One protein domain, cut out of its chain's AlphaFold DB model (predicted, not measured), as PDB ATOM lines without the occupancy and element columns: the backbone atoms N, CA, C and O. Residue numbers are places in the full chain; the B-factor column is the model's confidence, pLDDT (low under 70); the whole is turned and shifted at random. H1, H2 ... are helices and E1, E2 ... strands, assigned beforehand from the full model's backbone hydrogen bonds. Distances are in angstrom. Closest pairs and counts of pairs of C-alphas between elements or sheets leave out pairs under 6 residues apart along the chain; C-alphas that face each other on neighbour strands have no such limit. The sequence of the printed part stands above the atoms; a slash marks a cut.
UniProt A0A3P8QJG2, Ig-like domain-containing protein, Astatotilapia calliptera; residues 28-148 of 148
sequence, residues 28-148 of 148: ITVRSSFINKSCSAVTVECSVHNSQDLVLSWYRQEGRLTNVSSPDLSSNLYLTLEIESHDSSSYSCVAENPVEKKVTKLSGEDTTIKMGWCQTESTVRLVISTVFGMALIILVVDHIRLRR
ATOM      1  N   ILE A  28      13.456  -6.504  30.522       87.38
ATOM      2  CA  ILE A  28      12.962  -6.201  31.866       87.38
ATOM      3  C   ILE A  28      11.452  -6.028  31.785       87.38
ATOM      4  O   ILE A  28      10.950  -5.193  31.035       87.38
ATOM      5  N   THR A  29      10.732  -6.811  32.577       84.25
ATOM      6  CA  THR A  29       9.282  -6.721  32.718       84.25
ATOM      7  C   THR A  29       8.942  -6.267  34.127       84.25
ATOM      8  O   THR A  29       9.256  -6.933  35.110       84.25
ATOM      9  N   VAL A  30       8.257  -5.132  34.237       80.56
ATOM     10  CA  VAL A  30       7.785  -4.610  35.522       80.56
ATOM     11  C   VAL A  30       6.425  -5.226  35.852       80.56
ATOM     12  O   VAL A  30       5.441  -4.940  35.158       80.56
ATOM     13  N   ARG A  31       6.357  -6.036  36.913       75.81
ATOM     14  CA  ARG A  31       5.135  -6.638  37.463       75.81
ATOM     15  C   ARG A  31       4.755  -5.929  38.766       75.81
ATOM     16  O   ARG A  31       5.392  -6.087  39.800       75.81
ATOM     17  N   SER A  32       3.693  -5.132  38.737       68.00
ATOM     18  CA  SER A  32       3.145  -4.549  39.965       68.00
ATOM     19  C   SER A  32       2.555  -5.659  40.837       68.00
ATOM     20  O   SER A  32       1.652  -6.378  40.398       68.00
ATOM     21  N   SER A  33       3.047  -5.809  42.065       58.94
ATOM     22  CA  SER A  33       2.488  -6.738  43.039       58.94
ATOM     23  C   SER A  33       1.346  -6.034  43.782       58.94
ATOM     24  O   SER A  33       1.544  -5.239  44.693       58.94
ATOM     25  N   PHE A  34       0.105  -6.314  43.371       55.97
ATOM     26  CA  PHE A  34      -1.102  -5.859  44.073       55.97
ATOM     27  C   PHE A  34      -1.323  -6.682  45.350       55.97
ATOM     28  O   PHE A  34      -2.325  -7.384  45.487       55.97
ATOM     29  N   ILE A  35      -0.380  -6.652  46.285       50.69
ATOM     30  CA  ILE A  35      -0.558  -7.339  47.563       50.69
ATOM     31  C   ILE A  35      -1.361  -6.398  48.469       50.69
ATOM     32  O   ILE A  35      -0.927  -5.303  48.795       50.69
ATOM     33  N   ASN A  36      -2.574  -6.809  48.852       49.78
ATOM     34  CA  ASN A  36      -3.434  -6.111  49.822       49.78
ATOM     35  C   ASN A  36      -3.923  -4.697  49.440       49.78
ATOM     36  O   ASN A  36      -4.132  -3.864  50.318       49.78
ATOM     37  N   LYS A  37      -4.175  -4.420  48.150       55.31
ATOM     38  CA  LYS A  37      -4.682  -3.115  47.652       55.31
ATOM     39  C   LYS A  37      -3.768  -1.910  47.925       55.31
ATOM     40  O   LYS A  37      -4.163  -0.784  47.629       55.31
ATOM     41  N   SER A  38      -2.566  -2.122  48.452       57.34
ATOM     42  CA  SER A  38      -1.548  -1.091  48.591       57.34
ATOM     43  C   SER A  38      -0.428  -1.370  47.603       57.34
ATOM     44  O   SER A  38       0.183  -2.435  47.581       57.34
ATOM     45  N   CYS A  39      -0.151  -0.383  46.764       66.50
ATOM     46  CA  CYS A  39       1.049  -0.380  45.955       66.50
ATOM     47  C   CYS A  39       2.201   0.072  46.855       66.50
ATOM     48  O   CYS A  39       2.513   1.255  46.926       66.50
ATOM     49  N   SER A  40       2.766  -0.872  47.615       69.25
ATOM     50  CA  SER A  40       3.901  -0.627  48.520       69.25
ATOM     51  C   SER A  40       5.236  -1.069  47.918       69.25
ATOM     52  O   SER A  40       6.263  -0.444  48.177       69.25
ATOM     53  N   ALA A  41       5.210  -2.110  47.083       75.38
ATOM     54  CA  ALA A  41       6.369  -2.659  46.397       75.38
ATOM     55  C   ALA A  41       6.022  -3.042  44.950       75.38
ATOM     56  O   ALA A  41       4.855  -3.231  44.600       75.38
ATOM     57  N   VAL A  42       7.045  -3.128  44.105       79.44
ATOM     58  CA  VAL A  42       6.956  -3.561  42.708       79.44
ATOM     59  C   VAL A  42       7.935  -4.701  42.496       79.44
ATOM     60  O   VAL A  42       9.094  -4.614  42.889       79.44
ATOM     61  N   THR A  43       7.491  -5.761  41.829       81.44
ATOM     62  CA  THR A  43       8.368  -6.861  41.433       81.44
ATOM     63  C   THR A  43       8.812  -6.651  39.993       81.44
ATOM     64  O   THR A  43       8.003  -6.613  39.070       81.44
ATOM     65  N   VAL A  44      10.108  -6.526  39.755       84.31
ATOM     66  CA  VAL A  44      10.664  -6.481  38.401       84.31
ATOM     67  C   VAL A  44      11.291  -7.820  38.069       84.31
ATOM     68  O   VAL A  44      11.939  -8.441  38.904       84.31
ATOM     69  N   GLU A  45      11.081  -8.286  36.850       86.19
ATOM     70  CA  GLU A  45      11.596  -9.558  36.363       86.19
ATOM     71  C   GLU A  45      12.485  -9.282  35.158       86.19
ATOM     72  O   GLU A  45      12.037  -8.703  34.169       86.19
ATOM     73  N   CYS A  46      13.752  -9.675  35.245       88.00
ATOM     74  CA  CYS A  46      14.634  -9.690  34.090       88.00
ATOM     75  C   CYS A  46      14.636 -11.087  33.481       88.00
ATOM     76  O   CYS A  46      14.814 -12.064  34.208       88.00
ATOM     77  N   SER A  47      14.458 -11.174  32.166       87.69
ATOM     78  CA  SER A  47      14.513 -12.426  31.421       87.69
ATOM     79  C   SER A  47      15.495 -12.340  30.261       87.69
ATOM     80  O   SER A  47      15.602 -11.317  29.582       87.69
ATOM     81  N   VAL A  48      16.225 -13.422  30.022       85.88
ATOM     82  CA  VAL A  48      17.160 -13.538  28.899       85.88
ATOM     83  C   VAL A  48      17.140 -14.961  28.360       85.88
ATOM     84  O   VAL A  48      16.900 -15.907  29.112       85.88
ATOM     85  N   HIS A  49      17.392 -15.114  27.061       82.25
ATOM     86  CA  HIS A  49      17.537 -16.434  26.460       82.25
ATOM     87  C   HIS A  49      18.720 -17.164  27.091       82.25
ATOM     88  O   HIS A  49      19.822 -16.618  27.141       82.25
ATOM     89  N   ASN A  50      18.474 -18.368  27.604       74.31
ATOM     90  CA  ASN A  50      19.503 -19.135  28.281       74.31
ATOM     91  C   ASN A  50      20.507 -19.662  27.253       74.31
ATOM     92  O   ASN A  50      20.130 -20.305  26.274       74.31
ATOM     93  N   SER A  51      21.783 -19.385  27.490       71.12
ATOM     94  CA  SER A  51      22.905 -19.906  26.720       71.12
ATOM     95  C   SER A  51      23.892 -20.592  27.659       71.12
ATOM     96  O   SER A  51      23.849 -20.401  28.874       71.12
ATOM     97  N   GLN A  52      24.819 -21.360  27.094       72.50
ATOM     98  CA  GLN A  52      25.879 -21.996  27.870       72.50
ATOM     99  C   GLN A  52      26.674 -20.942  28.660       72.50
ATOM    100  O   GLN A  52      26.953 -19.867  28.127       72.50
ATOM    101  N   ASP A  53      26.960 -21.231  29.932       73.50
ATOM    102  CA  ASP A  53      27.720 -20.374  30.856       73.50
ATOM    103  C   ASP A  53      27.129 -18.972  31.117       73.50
ATOM    104  O   ASP A  53      27.845 -18.041  31.489       73.50
ATOM    105  N   LEU A  54      25.810 -18.804  30.956       81.50
ATOM    106  CA  LEU A  54      25.133 -17.534  31.220       81.50
ATOM    107  C   LEU A  54      24.863 -17.293  32.714       81.50
ATOM    108  O   LEU A  54      24.261 -18.116  33.413       81.50
ATOM    109  N   VAL A  55      25.226 -16.100  33.178       84.44
ATOM    110  CA  VAL A  55      24.925 -15.565  34.506       84.44
ATOM    111  C   VAL A  55      24.051 -14.321  34.370       84.44
ATOM    112  O   VAL A  55      24.393 -13.380  33.654       84.44
ATOM    113  N   LEU A  56      22.930 -14.296  35.089       86.69
ATOM    114  CA  LEU A  56      22.027 -13.151  35.170       86.69
ATOM    115  C   LEU A  56      22.177 -12.483  36.541       86.69
ATOM    116  O   LEU A  56      22.116 -13.151  37.571       86.69
ATOM    117  N   SER A  57      22.400 -11.171  36.573       87.81
ATOM    118  CA  SER A  57      22.649 -10.419  37.810       87.81
ATOM    119  C   SER A  57      21.920  -9.081  37.832       87.81
ATOM    120  O   SER A  57      21.870  -8.379  36.823       87.81
ATOM    121  N   TRP A  58      21.423  -8.685  39.003       89.50
ATOM    122  CA  TRP A  58      20.920  -7.335  39.257       89.50
ATOM    123  C   TRP A  58      21.974  -6.473  39.936       89.50
ATOM    124  O   TRP A  58      22.625  -6.883  40.900       89.50
ATOM    125  N   TYR A  59      22.066  -5.238  39.472       85.62
ATOM    126  CA  TYR A  59      22.870  -4.180  40.057       85.62
ATOM    127  C   TYR A  59      21.965  -3.013  40.434       85.62
ATOM    128  O   TYR A  59      21.056  -2.661  39.682       85.62
ATOM    129  N   ARG A  60      22.231  -2.399  41.584       85.94
ATOM    130  CA  ARG A  60      21.688  -1.093  41.971       85.94
ATOM    131  C   ARG A  60      22.844  -0.119  41.984       85.94
ATOM    132  O   ARG A  60      23.776  -0.311  42.760       85.94
ATOM    133  N   GLN A  61      22.780   0.897  41.128       76.88
ATOM    134  CA  GLN A  61      23.918   1.779  40.853       76.88
ATOM    135  C   GLN A  61      25.153   0.949  40.440       76.88
ATOM    136  O   GLN A  61      25.189   0.448  39.318       76.88
ATOM    137  N   GLU A  62      26.105   0.725  41.354       69.81
ATOM    138  CA  GLU A  62      27.305  -0.108  41.162       69.81
ATOM    139  C   GLU A  62      27.378  -1.337  42.094       69.81
ATOM    140  O   GLU A  62      28.264  -2.181  41.947       69.81
ATOM    141  N   GLY A  63      26.441  -1.488  43.036       71.69
ATOM    142  CA  GLY A  63      26.391  -2.623  43.956       71.69
ATOM    143  C   GLY A  63      25.631  -3.808  43.363       71.69
ATOM    144  O   GLY A  63      24.473  -3.668  42.963       71.69
ATOM    145  N   ARG A  64      26.253  -4.993  43.322       75.88
ATOM    146  CA  ARG A  64      25.565  -6.232  42.930       75.88
ATOM    147  C   ARG A  64      24.563  -6.624  44.018       75.88
ATOM    148  O   ARG A  64      24.967  -6.861  45.152       75.88
ATOM    149  N   LEU A  65      23.282  -6.704  43.663       79.81
ATOM    150  CA  LEU A  65      22.196  -7.039  44.590       79.81
ATOM    151  C   LEU A  65      21.979  -8.548  44.697       79.81
ATOM    152  O   LEU A  65      21.993  -9.108  45.786       79.81
ATOM    153  N   THR A  66      21.759  -9.207  43.562       78.81
ATOM    154  CA  THR A  66      21.457 -10.640  43.502       78.81
ATOM    155  C   THR A  66      21.914 -11.213  42.163       78.81
ATOM    156  O   THR A  66      21.986 -10.481  41.170       78.81
ATOM    157  N   ASN A  67      22.262 -12.499  42.134       74.50
ATOM    158  CA  ASN A  67      22.670 -13.210  40.928       74.50
ATOM    159  C   ASN A  67      22.079 -14.622  40.880       74.50
ATOM    160  O   ASN A  67      21.910 -15.284  41.900       74.50
ATOM    161  N   VAL A  68      21.815 -15.089  39.665       70.56
ATOM    162  CA  VAL A  68      21.423 -16.463  39.354       70.56
ATOM    163  C   VAL A  68      22.262 -16.929  38.168       70.56
ATOM    164  O   VAL A  68      22.397 -16.226  37.166       70.56
ATOM    165  N   SER A  69      22.851 -18.111  38.295       66.94
ATOM    166  CA  SER A  69      23.508 -18.814  37.193       66.94
ATOM    167  C   SER A  69      22.520 -19.748  36.501       66.94
ATOM    168  O   SER A  69      21.566 -20.202  37.134       66.94
ATOM    169  N   SER A  70      22.757 -20.050  35.221       59.50
ATOM    170  CA  SER A  70      21.997 -21.056  34.466       59.50
ATOM    171  C   SER A  70      21.779 -22.339  35.282       59.50
ATOM    172  O   SER A  70      22.761 -22.988  35.635       59.50
ATOM    173  N   PRO A  71      20.527 -22.726  35.600       54.56
ATOM    174  CA  PRO A  71      20.243 -23.981  36.290       54.56
ATOM    175  C   PRO A  71      20.107 -25.164  35.308       54.56
ATOM    176  O   PRO A  71      19.379 -26.112  35.580       54.56
ATOM    177  N   ASP A  72      20.763 -25.097  34.147       59.59
ATOM    178  CA  ASP A  72      20.873 -26.149  33.121       59.59
ATOM    179  C   ASP A  72      19.588 -26.613  32.395       59.59
ATOM    180  O   ASP A  72      19.697 -27.258  31.354       59.59
ATOM    181  N   LEU A  73      18.372 -26.269  32.846       57.09
ATOM    182  CA  LEU A  73      17.128 -26.831  32.270       57.09
ATOM    183  C   LEU A  73      16.097 -25.843  31.693       57.09
ATOM    184  O   LEU A  73      15.106 -26.288  31.115       57.09
ATOM    185  N   SER A  74      16.279 -24.523  31.800       63.50
ATOM    186  CA  SER A  74      15.294 -23.550  31.293       63.50
ATOM    187  C   SER A  74      15.760 -22.863  30.007       63.50
ATOM    188  O   SER A  74      16.883 -22.384  29.935       63.50
ATOM    189  N   SER A  75      14.893 -22.744  28.992       71.88
ATOM    190  CA  SER A  75      15.210 -22.015  27.743       71.88
ATOM    191  C   SER A  75      15.451 -20.517  27.955       71.88
ATOM    192  O   SER A  75      16.062 -19.867  27.115       71.88
ATOM    193  N   ASN A  76      14.974 -19.968  29.074       78.81
ATOM    194  CA  ASN A  76      15.219 -18.599  29.504       78.81
ATOM    195  C   ASN A  76      15.635 -18.597  30.977       78.81
ATOM    196  O   ASN A  76      15.122 -19.385  31.778       78.81
ATOM    197  N   LEU A  77      16.539 -17.695  31.330       82.50
ATOM    198  CA  LEU A  77      16.875 -17.360  32.707       82.50
ATOM    199  C   LEU A  77      15.995 -16.206  33.163       82.50
ATOM    200  O   LEU A  77      15.820 -15.243  32.418       82.50
ATOM    201  N   TYR A  78      15.473 -16.305  34.383       84.12
ATOM    202  CA  TYR A  78      14.651 -15.273  35.002       84.12
ATOM    203  C   TYR A  78      15.254 -14.885  36.343       84.12
ATOM    204  O   TYR A  78      15.663 -15.751  37.117       84.12
ATOM    205  N   LEU A  79      15.283 -13.588  36.623       86.12
ATOM    206  CA  LEU A  79      15.717 -13.066  37.908       86.12
ATOM    207  C   LEU A  79      14.781 -11.946  38.352       86.12
ATOM    208  O   LEU A  79      14.723 -10.874  37.743       86.12
ATOM    209  N   THR A  80      14.055 -12.210  39.431       84.62
ATOM    210  CA  THR A  80      13.119 -11.270  40.044       84.62
ATOM    211  C   THR A  80      13.804 -10.420  41.106       84.62
ATOM    212  O   THR A  80      14.616 -10.927  41.880       84.62
ATOM    213  N   LEU A  81      13.439  -9.145  41.173       85.25
ATOM    214  CA  LEU A  81      13.860  -8.204  42.204       85.25
ATOM    215  C   LEU A  81      12.632  -7.454  42.725       85.25
ATOM    216  O   LEU A  81      11.809  -6.987  41.942       85.25
ATOM    217  N   GLU A  82      12.510  -7.345  44.042       83.19
ATOM    218  CA  GLU A  82      11.482  -6.529  44.685       83.19
ATOM    219  C   GLU A  82      12.049  -5.138  44.985       83.19
ATOM    220  O   GLU A  82      13.140  -5.009  45.541       83.19
ATOM    221  N   ILE A  83      11.330  -4.106  44.554       80.06
ATOM    222  CA  ILE A  83      11.711  -2.698  44.664       80.06
ATOM    223  C   ILE A  83      10.648  -1.977  45.489       80.06
ATOM    224  O   ILE A  83       9.449  -2.120  45.239       80.06
ATOM    225  N   GLU A  84      11.080  -1.179  46.461       78.19
ATOM    226  CA  GLU A  84      10.182  -0.349  47.261       78.19
ATOM    227  C   GLU A  84       9.666   0.856  46.464       78.19
ATOM    228  O   GLU A  84      10.377   1.454  45.662       78.19
ATOM    229  N   SER A  85       8.421   1.255  46.729       69.94
ATOM    230  CA  SER A  85       7.739   2.368  46.044       69.94
ATOM    231  C   SER A  85       8.457   3.723  46.105       69.94
ATOM    232  O   SER A  85       8.263   4.559  45.223       69.94
ATOM    233  N   HIS A  86       9.274   3.946  47.135       68.81
ATOM    234  CA  HIS A  86      10.010   5.190  47.354       68.81
ATOM    235  C   HIS A  86      11.438   5.153  46.794       68.81
ATOM    236  O   HIS A  86      12.157   6.151  46.893       68.81
ATOM    237  N   ASP A  87      11.866   4.027  46.215       73.62
ATOM    238  CA  ASP A  87      13.216   3.897  45.686       73.62
ATOM    239  C   ASP A  87      13.307   4.491  44.273       73.62
ATOM    240  O   ASP A  87      12.736   3.985  43.309       73.62
ATOM    241  N   SER A  88      14.054   5.590  44.153       75.00
ATOM    242  CA  SER A  88      14.357   6.270  42.883       75.00
ATOM    243  C   SER A  88      15.694   5.825  42.279       75.00
ATOM    244  O   SER A  88      16.222   6.457  41.362       75.00
ATOM    245  N   SER A  89      16.267   4.731  42.785       83.75
ATOM    246  CA  SER A  89      17.546   4.214  42.301       83.75
ATOM    247  C   SER A  89      17.478   3.729  40.854       83.75
ATOM    248  O   SER A  89      16.458   3.240  40.377       83.75
ATOM    249  N   SER A  90      18.615   3.798  40.158       86.00
ATOM    250  CA  SER A  90      18.780   3.125  38.870       86.00
ATOM    251  C   SER A  90      19.200   1.674  39.087       86.00
ATOM    252  O   SER A  90      20.195   1.395  39.766       86.00
ATOM    253  N   TYR A  91      18.450   0.761  38.478       88.12
ATOM    254  CA  TYR A  91      18.745  -0.663  38.470       88.12
ATOM    255  C   TYR A  91      19.270  -1.077  37.102       88.12
ATOM    256  O   TYR A  91      18.918  -0.507  36.071       88.12
ATOM    257  N   SER A  92      20.132  -2.080  37.074       89.25
ATOM    258  CA  SER A  92      20.659  -2.648  35.839       89.25
ATOM    259  C   SER A  92      20.612  -4.161  35.912       89.25
ATOM    260  O   SER A  92      21.123  -4.757  36.858       89.25
ATOM    261  N   CYS A  93      20.010  -4.775  34.901       89.50
ATOM    262  CA  CYS A  93      20.096  -6.206  34.688       89.50
ATOM    263  C   CYS A  93      21.273  -6.499  33.758       89.50
ATOM    264  O   CYS A  93      21.364  -5.944  32.661       89.50
ATOM    265  N   VAL A  94      22.175  -7.363  34.207       89.06
ATOM    266  CA  VAL A  94      23.384  -7.755  33.489       89.06
ATOM    267  C   VAL A  94      23.292  -9.239  33.169       89.06
ATOM    268  O   VAL A  94      23.192 -10.064  34.074       89.06
ATOM    269  N   ALA A  95      23.328  -9.554  31.880       88.12
ATOM    270  CA  ALA A  95      23.473 -10.900  31.355       88.12
ATOM    271  C   ALA A  95      24.922 -11.062  30.882       88.12
ATOM    272  O   ALA A  95      25.368 -10.333  29.994       88.12
ATOM    273  N   GLU A  96      25.666 -11.969  31.502       86.25
ATOM    274  CA  GLU A  96      27.096 -12.152  31.263       86.25
ATOM    275  C   GLU A  96      27.418 -13.619  30.993       86.25
ATOM    276  O   GLU A  96      27.053 -14.505  31.761       86.25
ATOM    277  N   ASN A  97      28.100 -13.854  29.882       80.56
ATOM    278  CA  ASN A  97      28.695 -15.119  29.474       80.56
ATOM    279  C   ASN A  97      30.216 -14.875  29.352       80.56
ATOM    280  O   ASN A  97      30.593 -13.755  29.001       80.56
ATOM    281  N   PRO A  98      31.108 -15.856  29.596       80.25
ATOM    282  CA  PRO A  98      32.553 -15.740  29.358       80.25
ATOM    283  C   PRO A  98      32.993 -15.047  28.052       80.25
ATOM    284  O   PRO A  98      34.114 -14.548  27.988       80.25
ATOM    285  N   VAL A  99      32.140 -15.004  27.020       79.38
ATOM    286  CA  VAL A  99      32.421 -14.349  25.730       79.38
ATOM    287  C   VAL A  99      31.766 -12.966  25.573       79.38
ATOM    288  O   VAL A  99      32.336 -12.097  24.916       79.38
ATOM    289  N   GLU A 100      30.576 -12.733  26.137       81.94
ATOM    290  CA  GLU A 100      29.772 -11.532  25.859       81.94
ATOM    291  C   GLU A 100      29.039 -11.025  27.108       81.94
ATOM    292  O   GLU A 100      28.538 -11.800  27.922       81.94
ATOM    293  N   LYS A 101      28.918  -9.698  27.221       87.62
ATOM    294  CA  LYS A 101      28.182  -9.018  28.290       87.62
ATOM    295  C   LYS A 101      27.125  -8.084  27.712       87.62
ATOM    296  O   LYS A 101      27.452  -7.157  26.970       87.62
ATOM    297  N   LYS A 102      25.869  -8.269  28.123       88.00
ATOM    298  CA  LYS A 102      24.743  -7.386  27.794       88.00
ATOM    299  C   LYS A 102      24.124  -6.786  29.045       88.00
ATOM    300  O   LYS A 102      23.982  -7.445  30.070       88.00
ATOM    301  N   VAL A 103      23.748  -5.515  28.950       89.75
ATOM    302  CA  VAL A 103      23.197  -4.748  30.070       89.75
ATOM    303  C   VAL A 103      21.922  -4.052  29.625       89.75
ATOM    304  O   VAL A 103      21.929  -3.340  28.622       89.75
ATOM    305  N   THR A 104      20.864  -4.205  30.413       89.81
ATOM    306  CA  THR A 104      19.614  -3.456  30.259       89.81
ATOM    307  C   THR A 104      19.374  -2.655  31.527       89.81
ATOM    308  O   THR A 104      19.448  -3.184  32.634       89.81
ATOM    309  N   LYS A 105      19.121  -1.355  31.369       89.62
ATOM    310  CA  LYS A 105      18.914  -0.434  32.487       89.62
ATOM    311  C   LYS A 105      17.428  -0.229  32.734       89.62
ATOM    312  O   LYS A 105      16.654  -0.116  31.789       89.62
ATOM    313  N   LEU A 106      17.069  -0.127  34.004       86.56
ATOM    314  CA  LEU A 106      15.759   0.284  34.477       86.56
ATOM    315  C   LEU A 106      15.936   1.550  35.320       86.56
ATOM    316  O   LEU A 106      16.688   1.565  36.299       86.56
ATOM    317  N   SER A 107      15.272   2.628  34.915       83.69
ATOM    318  CA  SER A 107      15.238   3.852  35.714       83.69
ATOM    319  C   SER A 107      14.206   3.701  36.828       83.69
ATOM    320  O   SER A 107      13.091   3.257  36.560       83.69
ATOM    321  N   GLY A 108      14.541   4.126  38.048       73.81
ATOM    322  CA  GLY A 108      13.576   4.215  39.151       73.81
ATOM    323  C   GLY A 108      12.398   5.157  38.844       73.81
ATOM    324  O   GLY A 108      11.324   5.050  39.435       73.81
ATOM    325  N   GLU A 109      12.558   6.056  37.868       75.50
ATOM    326  CA  GLU A 109      11.465   6.891  37.361       75.50
ATOM    327  C   GLU A 109      10.377   6.058  36.656       75.50
ATOM    328  O   GLU A 109       9.186   6.286  36.840       75.50
ATOM    329  N   ASP A 110      10.763   5.018  35.913       72.81
ATOM    330  CA  ASP A 110       9.812   4.144  35.212       72.81
ATOM    331  C   ASP A 110       8.988   3.310  36.212       72.81
ATOM    332  O   ASP A 110       7.767   3.157  36.098       72.81
ATOM    333  N   THR A 111       9.633   2.844  37.287       72.62
ATOM    334  CA  THR A 111       8.947   2.123  38.368       72.62
ATOM    335  C   THR A 111       8.021   3.030  39.174       72.62
ATOM    336  O   THR A 111       6.921   2.604  39.530       72.62
ATOM    337  N   THR A 112       8.405   4.287  39.418       69.75
ATOM    338  CA  THR A 112       7.557   5.262  40.129       69.75
ATOM    339  C   THR A 112       6.351   5.699  39.300       69.75
ATOM    340  O   THR A 112       5.250   5.776  39.848       69.75
ATOM    341  N   ILE A 113       6.493   5.885  37.982       67.12
ATOM    342  CA  ILE A 113       5.359   6.163  37.080       67.12
ATOM    343  C   ILE A 113       4.342   5.016  37.127       67.12
ATOM    344  O   ILE A 113       3.135   5.243  37.271       67.12
ATOM    345  N   LYS A 114       4.820   3.769  37.065       69.94
ATOM    346  CA  LYS A 114       3.951   2.588  37.128       69.94
ATOM    347  C   LYS A 114       3.248   2.449  38.483       69.94
ATOM    348  O   LYS A 114       2.081   2.057  38.532       69.94
ATOM    349  N   MET A 115       3.920   2.835  39.567       66.56
ATOM    350  CA  MET A 115       3.338   2.886  40.910       66.56
ATOM    351  C   MET A 115       2.274   3.983  41.052       66.56
ATOM    352  O   MET A 115       1.211   3.746  41.628       66.56
ATOM    353  N   GLY A 116       2.510   5.157  40.457       65.19
ATOM    354  CA  GLY A 116       1.536   6.249  40.410       65.19
ATOM    355  C   GLY A 116       0.232   5.833  39.726       65.19
ATOM    356  O   GLY A 116      -0.857   6.100  40.240       65.19
ATOM    357  N   TRP A 117       0.324   5.086  38.621       61.97
ATOM    358  CA  TRP A 117      -0.853   4.551  37.928       61.97
ATOM    359  C   TRP A 117      -1.687   3.620  38.822       61.97
ATOM    360  O   TRP A 117      -2.907   3.781  38.920       61.97
ATOM    361  N   CYS A 118      -1.035   2.710  39.551       66.06
ATOM    362  CA  CYS A 118      -1.697   1.792  40.484       66.06
ATOM    363  C   CYS A 118      -2.520   2.521  41.564       66.06
ATOM    364  O   CYS A 118      -3.630   2.109  41.914       66.06
ATOM    365  N   GLN A 119      -2.007   3.642  42.070       61.56
ATOM    366  CA  GLN A 119      -2.667   4.428  43.112       61.56
ATOM    367  C   GLN A 119      -3.888   5.200  42.576       61.56
ATOM    368  O   GLN A 119      -4.913   5.332  43.257       61.56
ATOM    369  N   THR A 120      -3.816   5.665  41.326       65.38
ATOM    370  CA  THR A 120      -4.935   6.364  40.679       65.38
ATOM    371  C   THR A 120      -6.096   5.436  40.341       65.38
ATOM    372  O   THR A 120      -7.241   5.846  40.495       65.38
ATOM    373  N   GLU A 121      -5.850   4.173  39.982       68.50
ATOM    374  CA  GLU A 121      -6.914   3.241  39.584       68.50
ATOM    375  C   GLU A 121      -7.968   3.043  40.688       68.50
ATOM    376  O   GLU A 121      -9.175   3.100  40.433       68.50
ATOM    377  N   SER A 122      -7.524   2.877  41.935       66.38
ATOM    378  CA  SER A 122      -8.427   2.711  43.081       66.38
ATOM    379  C   SER A 122      -9.237   3.981  43.361       66.38
ATOM    380  O   SER A 122     -10.443   3.916  43.602       66.38
ATOM    381  N   THR A 123      -8.594   5.144  43.276       71.12
ATOM    382  CA  THR A 123      -9.233   6.445  43.520       71.12
ATOM    383  C   THR A 123     -10.238   6.789  42.422       71.12
ATOM    384  O   THR A 123     -11.359   7.209  42.704       71.12
ATOM    385  N   VAL A 124      -9.878   6.546  41.163       79.94
ATOM    386  CA  VAL A 124     -10.725   6.815  39.996       79.94
ATOM    387  C   VAL A 124     -11.982   5.947  40.026       79.94
ATOM    388  O   VAL A 124     -13.077   6.464  39.815       79.94
ATOM    389  N   ARG A 125     -11.872   4.657  40.372       81.56
ATOM    390  CA  ARG A 125     -13.042   3.774  40.536       81.56
ATOM    391  C   ARG A 125     -14.013   4.283  41.607       81.56
ATOM    392  O   ARG A 125     -15.224   4.234  41.394       81.56
ATOM    393  N   LEU A 126     -13.499   4.796  42.728       83.38
ATOM    394  CA  LEU A 126     -14.330   5.383  43.784       83.38
ATOM    395  C   LEU A 126     -15.055   6.641  43.299       83.38
ATOM    396  O   LEU A 126     -16.265   6.747  43.484       83.38
ATOM    397  N   VAL A 127     -14.346   7.555  42.633       89.44
ATOM    398  CA  VAL A 127     -14.934   8.793  42.093       89.44
ATOM    399  C   VAL A 127     -16.003   8.490  41.041       89.44
ATOM    400  O   VAL A 127     -17.074   9.087  41.060       89.44
ATOM    401  N   ILE A 128     -15.764   7.526  40.150       89.88
ATOM    402  CA  ILE A 128     -16.763   7.113  39.155       89.88
ATOM    403  C   ILE A 128     -18.008   6.563  39.861       89.88
ATOM    404  O   ILE A 128     -19.123   6.990  39.566       89.88
ATOM    405  N   SER A 129     -17.840   5.673  40.843       91.69
ATOM    406  CA  SER A 129     -18.971   5.099  41.578       91.69
ATOM    407  C   SER A 129     -19.806   6.157  42.305       91.69
ATOM    408  O   SER A 129     -21.033   6.051  42.320       91.69
ATOM    409  N   THR A 130     -19.173   7.167  42.909       92.88
ATOM    410  CA  THR A 130     -19.897   8.232  43.618       92.88
ATOM    411  C   THR A 130     -20.619   9.160  42.651       92.88
ATOM    412  O   THR A 130     -21.784   9.473  42.880       92.88
ATOM    413  N   VAL A 131     -19.987   9.547  41.540       95.75
ATOM    414  CA  VAL A 131     -20.602  10.420  40.525       95.75
ATOM    415  C   VAL A 131     -21.821   9.754  39.886       95.75
ATOM    416  O   VAL A 131     -22.886  10.370  39.821       95.75
ATOM    417  N   PHE A 132     -21.708   8.488  39.473       95.00
ATOM    418  CA  PHE A 132     -22.848   7.742  38.932       95.00
ATOM    419  C   PHE A 132     -23.955   7.565  39.977       95.00
ATOM    420  O   PHE A 132     -25.127   7.771  39.663       95.00
ATOM    421  N   GLY A 133     -23.601   7.254  41.229       94.56
ATOM    422  CA  GLY A 133     -24.567   7.160  42.323       94.56
ATOM    423  C   GLY A 133     -25.338   8.465  42.546       94.56
ATOM    424  O   GLY A 133     -26.567   8.453  42.620       94.56
ATOM    425  N   MET A 134     -24.641   9.602  42.574       94.69
ATOM    426  CA  MET A 134     -25.258  10.923  42.732       94.69
ATOM    427  C   MET A 134     -26.166  11.283  41.553       94.69
ATOM    428  O   MET A 134     -27.277  11.767  41.767       94.69
ATOM    429  N   ALA A 135     -25.741  11.006  40.318       95.75
ATOM    430  CA  ALA A 135     -26.551  11.258  39.128       95.75
ATOM    431  C   ALA A 135     -27.870  10.466  39.151       95.75
ATOM    432  O   ALA A 135     -28.932  11.028  38.881       95.75
ATOM    433  N   LEU A 136     -27.829   9.187  39.539       95.00
ATOM    434  CA  LEU A 136     -29.030   8.354  39.657       95.00
ATOM    435  C   LEU A 136     -30.002   8.889  40.715       95.00
ATOM    436  O   LEU A 136     -31.205   8.934  40.470       95.00
ATOM    437  N   ILE A 137     -29.498   9.341  41.868       95.62
ATOM    438  CA  ILE A 137     -30.334   9.926  42.929       95.62
ATOM    439  C   ILE A 137     -31.030  11.197  42.431       95.62
ATOM    440  O   ILE A 137     -32.232  11.356  42.648       95.62
ATOM    441  N   ILE A 138     -30.304  12.080  41.738       95.00
ATOM    442  CA  ILE A 138     -30.865  13.315  41.171       95.00
ATOM    443  C   ILE A 138     -31.988  12.986  40.180       95.00
ATOM    444  O   ILE A 138     -33.075  13.549  40.296       95.00
ATOM    445  N   LEU A 139     -31.770  12.032  39.268       93.81
ATOM    446  CA  LEU A 139     -32.783  11.604  38.295       93.81
ATOM    447  C   LEU A 139     -34.038  11.025  38.964       93.81
ATOM    448  O   LEU A 139     -35.154  11.299  38.527       93.81
ATOM    449  N   VAL A 140     -33.879  10.248  40.040       94.69
ATOM    450  CA  VAL A 140     -35.015   9.695  40.794       94.69
ATOM    451  C   VAL A 140     -35.804  10.801  41.492       94.69
ATOM    452  O   VAL A 140     -37.034  10.798  41.436       94.69
ATOM    453  N   VAL A 141     -35.123  11.755  42.133       94.88
ATOM    454  CA  VAL A 141     -35.781  12.893  42.792       94.88
ATOM    455  C   VAL A 141     -36.536  13.735  41.774       94.88
ATOM    456  O   VAL A 141     -37.695  14.064  42.020       94.88
ATOM    457  N   ASP A 142     -35.915  14.044  40.639       92.69
ATOM    458  CA  ASP A 142     -36.544  14.814  39.569       92.69
ATOM    459  C   ASP A 142     -37.779  14.090  39.018       92.69
ATOM    460  O   ASP A 142     -38.866  14.658  38.968       92.69
ATOM    461  N   HIS A 143     -37.678  12.783  38.760       91.75
ATOM    462  CA  HIS A 143     -38.820  11.979  38.330       91.75
ATOM    463  C   HIS A 143     -39.963  11.957  39.366       91.75
ATOM    464  O   HIS A 143     -41.136  11.990  38.994       91.75
ATOM    465  N   ILE A 144     -39.662  11.924  40.672       93.75
ATOM    466  CA  ILE A 144     -40.680  12.006  41.737       93.75
ATOM    467  C   ILE A 144     -41.302  13.408  41.804       93.75
ATOM    468  O   ILE A 144     -42.509  13.524  42.011       93.75
ATOM    469  N   ARG A 145     -40.499  14.465  41.643       88.12
ATOM    470  CA  ARG A 145     -40.960  15.862  41.647       88.12
ATOM    471  C   ARG A 145     -41.819  16.192  40.434       88.12
ATOM    472  O   ARG A 145     -42.791  16.904  40.604       88.12
ATOM    473  N   LEU A 146     -41.484  15.663  39.260       83.88
ATOM    474  CA  LEU A 146     -42.255  15.832  38.025       83.88
ATOM    475  C   LEU A 146     -43.557  15.025  38.023       83.88
ATOM    476  O   LEU A 146     -44.489  15.361  37.298       83.88
ATOM    477  N   ARG A 147     -43.615  13.933  38.793       84.50
ATOM    478  CA  ARG A 147     -44.800  13.070  38.892       84.50
ATOM    479  C   ARG A 147     -45.777  13.501  39.999       84.50
ATOM    480  O   ARG A 147     -46.915  13.040  39.984       84.50
ATOM    481  N   ARG A 148     -45.344  14.320  40.959       73.38
ATOM    482  CA  ARG A 148     -46.198  14.914  42.000       73.38
ATOM    483  C   ARG A 148     -46.722  16.267  41.539       73.38
ATOM    484  O   ARG A 148     -47.905  16.531  41.832       73.38
TER     485      ARG A 148
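Overview. This is residues 28 to 148 of the 148 residues of the protein "Ig-like domain-containing protein" of Astatotilapia calliptera (UniProt A0A3P8QJG2). A four-stranded sheet, E4 E3 E6 E7, and a three-stranded one, E1 E2 E5, make a sandwich, and one long helix, H1, starts beside it and runs far out as an arm, with residues 123 to 148 sticking out. The printed part has 121 residues, in the order E1 to E7, then H1; both sheets are antiparallel and the class is mixed. It is extended, with a radius of gyration of the C-alphas of 23.3 A, spanning 85 by 30 by 21 A, the length coming from the arm.

Along the chain. E4 is residues 63 to 69, E3 55 to 60, E6 91 to 96 and E7 101 to 106. E1 is residues 28 to 32, from C-alpha 28 at (12.962, -6.201, 31.866); E2, 41 to 49, is 26.7 A long and E5, 76 to 84, 26.0 A. H1, residues 108 to 147, is 59.0 A long and ends at C-alpha 147, (-44.800, 13.070, 38.892).

Arrangement. The larger sheet is twisted; within hydrogen-bond range are N 58 and O 66 in the hairpin E3 and E4, 2.9 A, N 57 and O 94 between E3 and E6, 2.8 A, and N 93 and O 104 in the hairpin E6 and E7, 2.8 A. The parts of the two sheets that face each other are 9.3 A apart centre to centre; E3 and E5 touch, with the C-alphas of Leu 56 and Leu 79 closest at 6.9 A. In the smaller sheet N 29 and O 45, in the hairpin E1 and E2, and N 44 and O 81, between E2 and E5, are each 2.8 A apart. H1 is on one face of this sheet, two layers of helix and strands, at a height over the sheet of 11.4 A. In H1 34 of 36 O i to N i+4 pairs are within range.

Size, cuts and confidence. The C-alphas of Val 99 and Arg 148, the two farthest apart, are 85.5 A apart. The printed part has no cut and no long link. The pLDDT is under 70 at residues 32 to 40, 62, 69 to 74, 85 to 86 and 112 to 122.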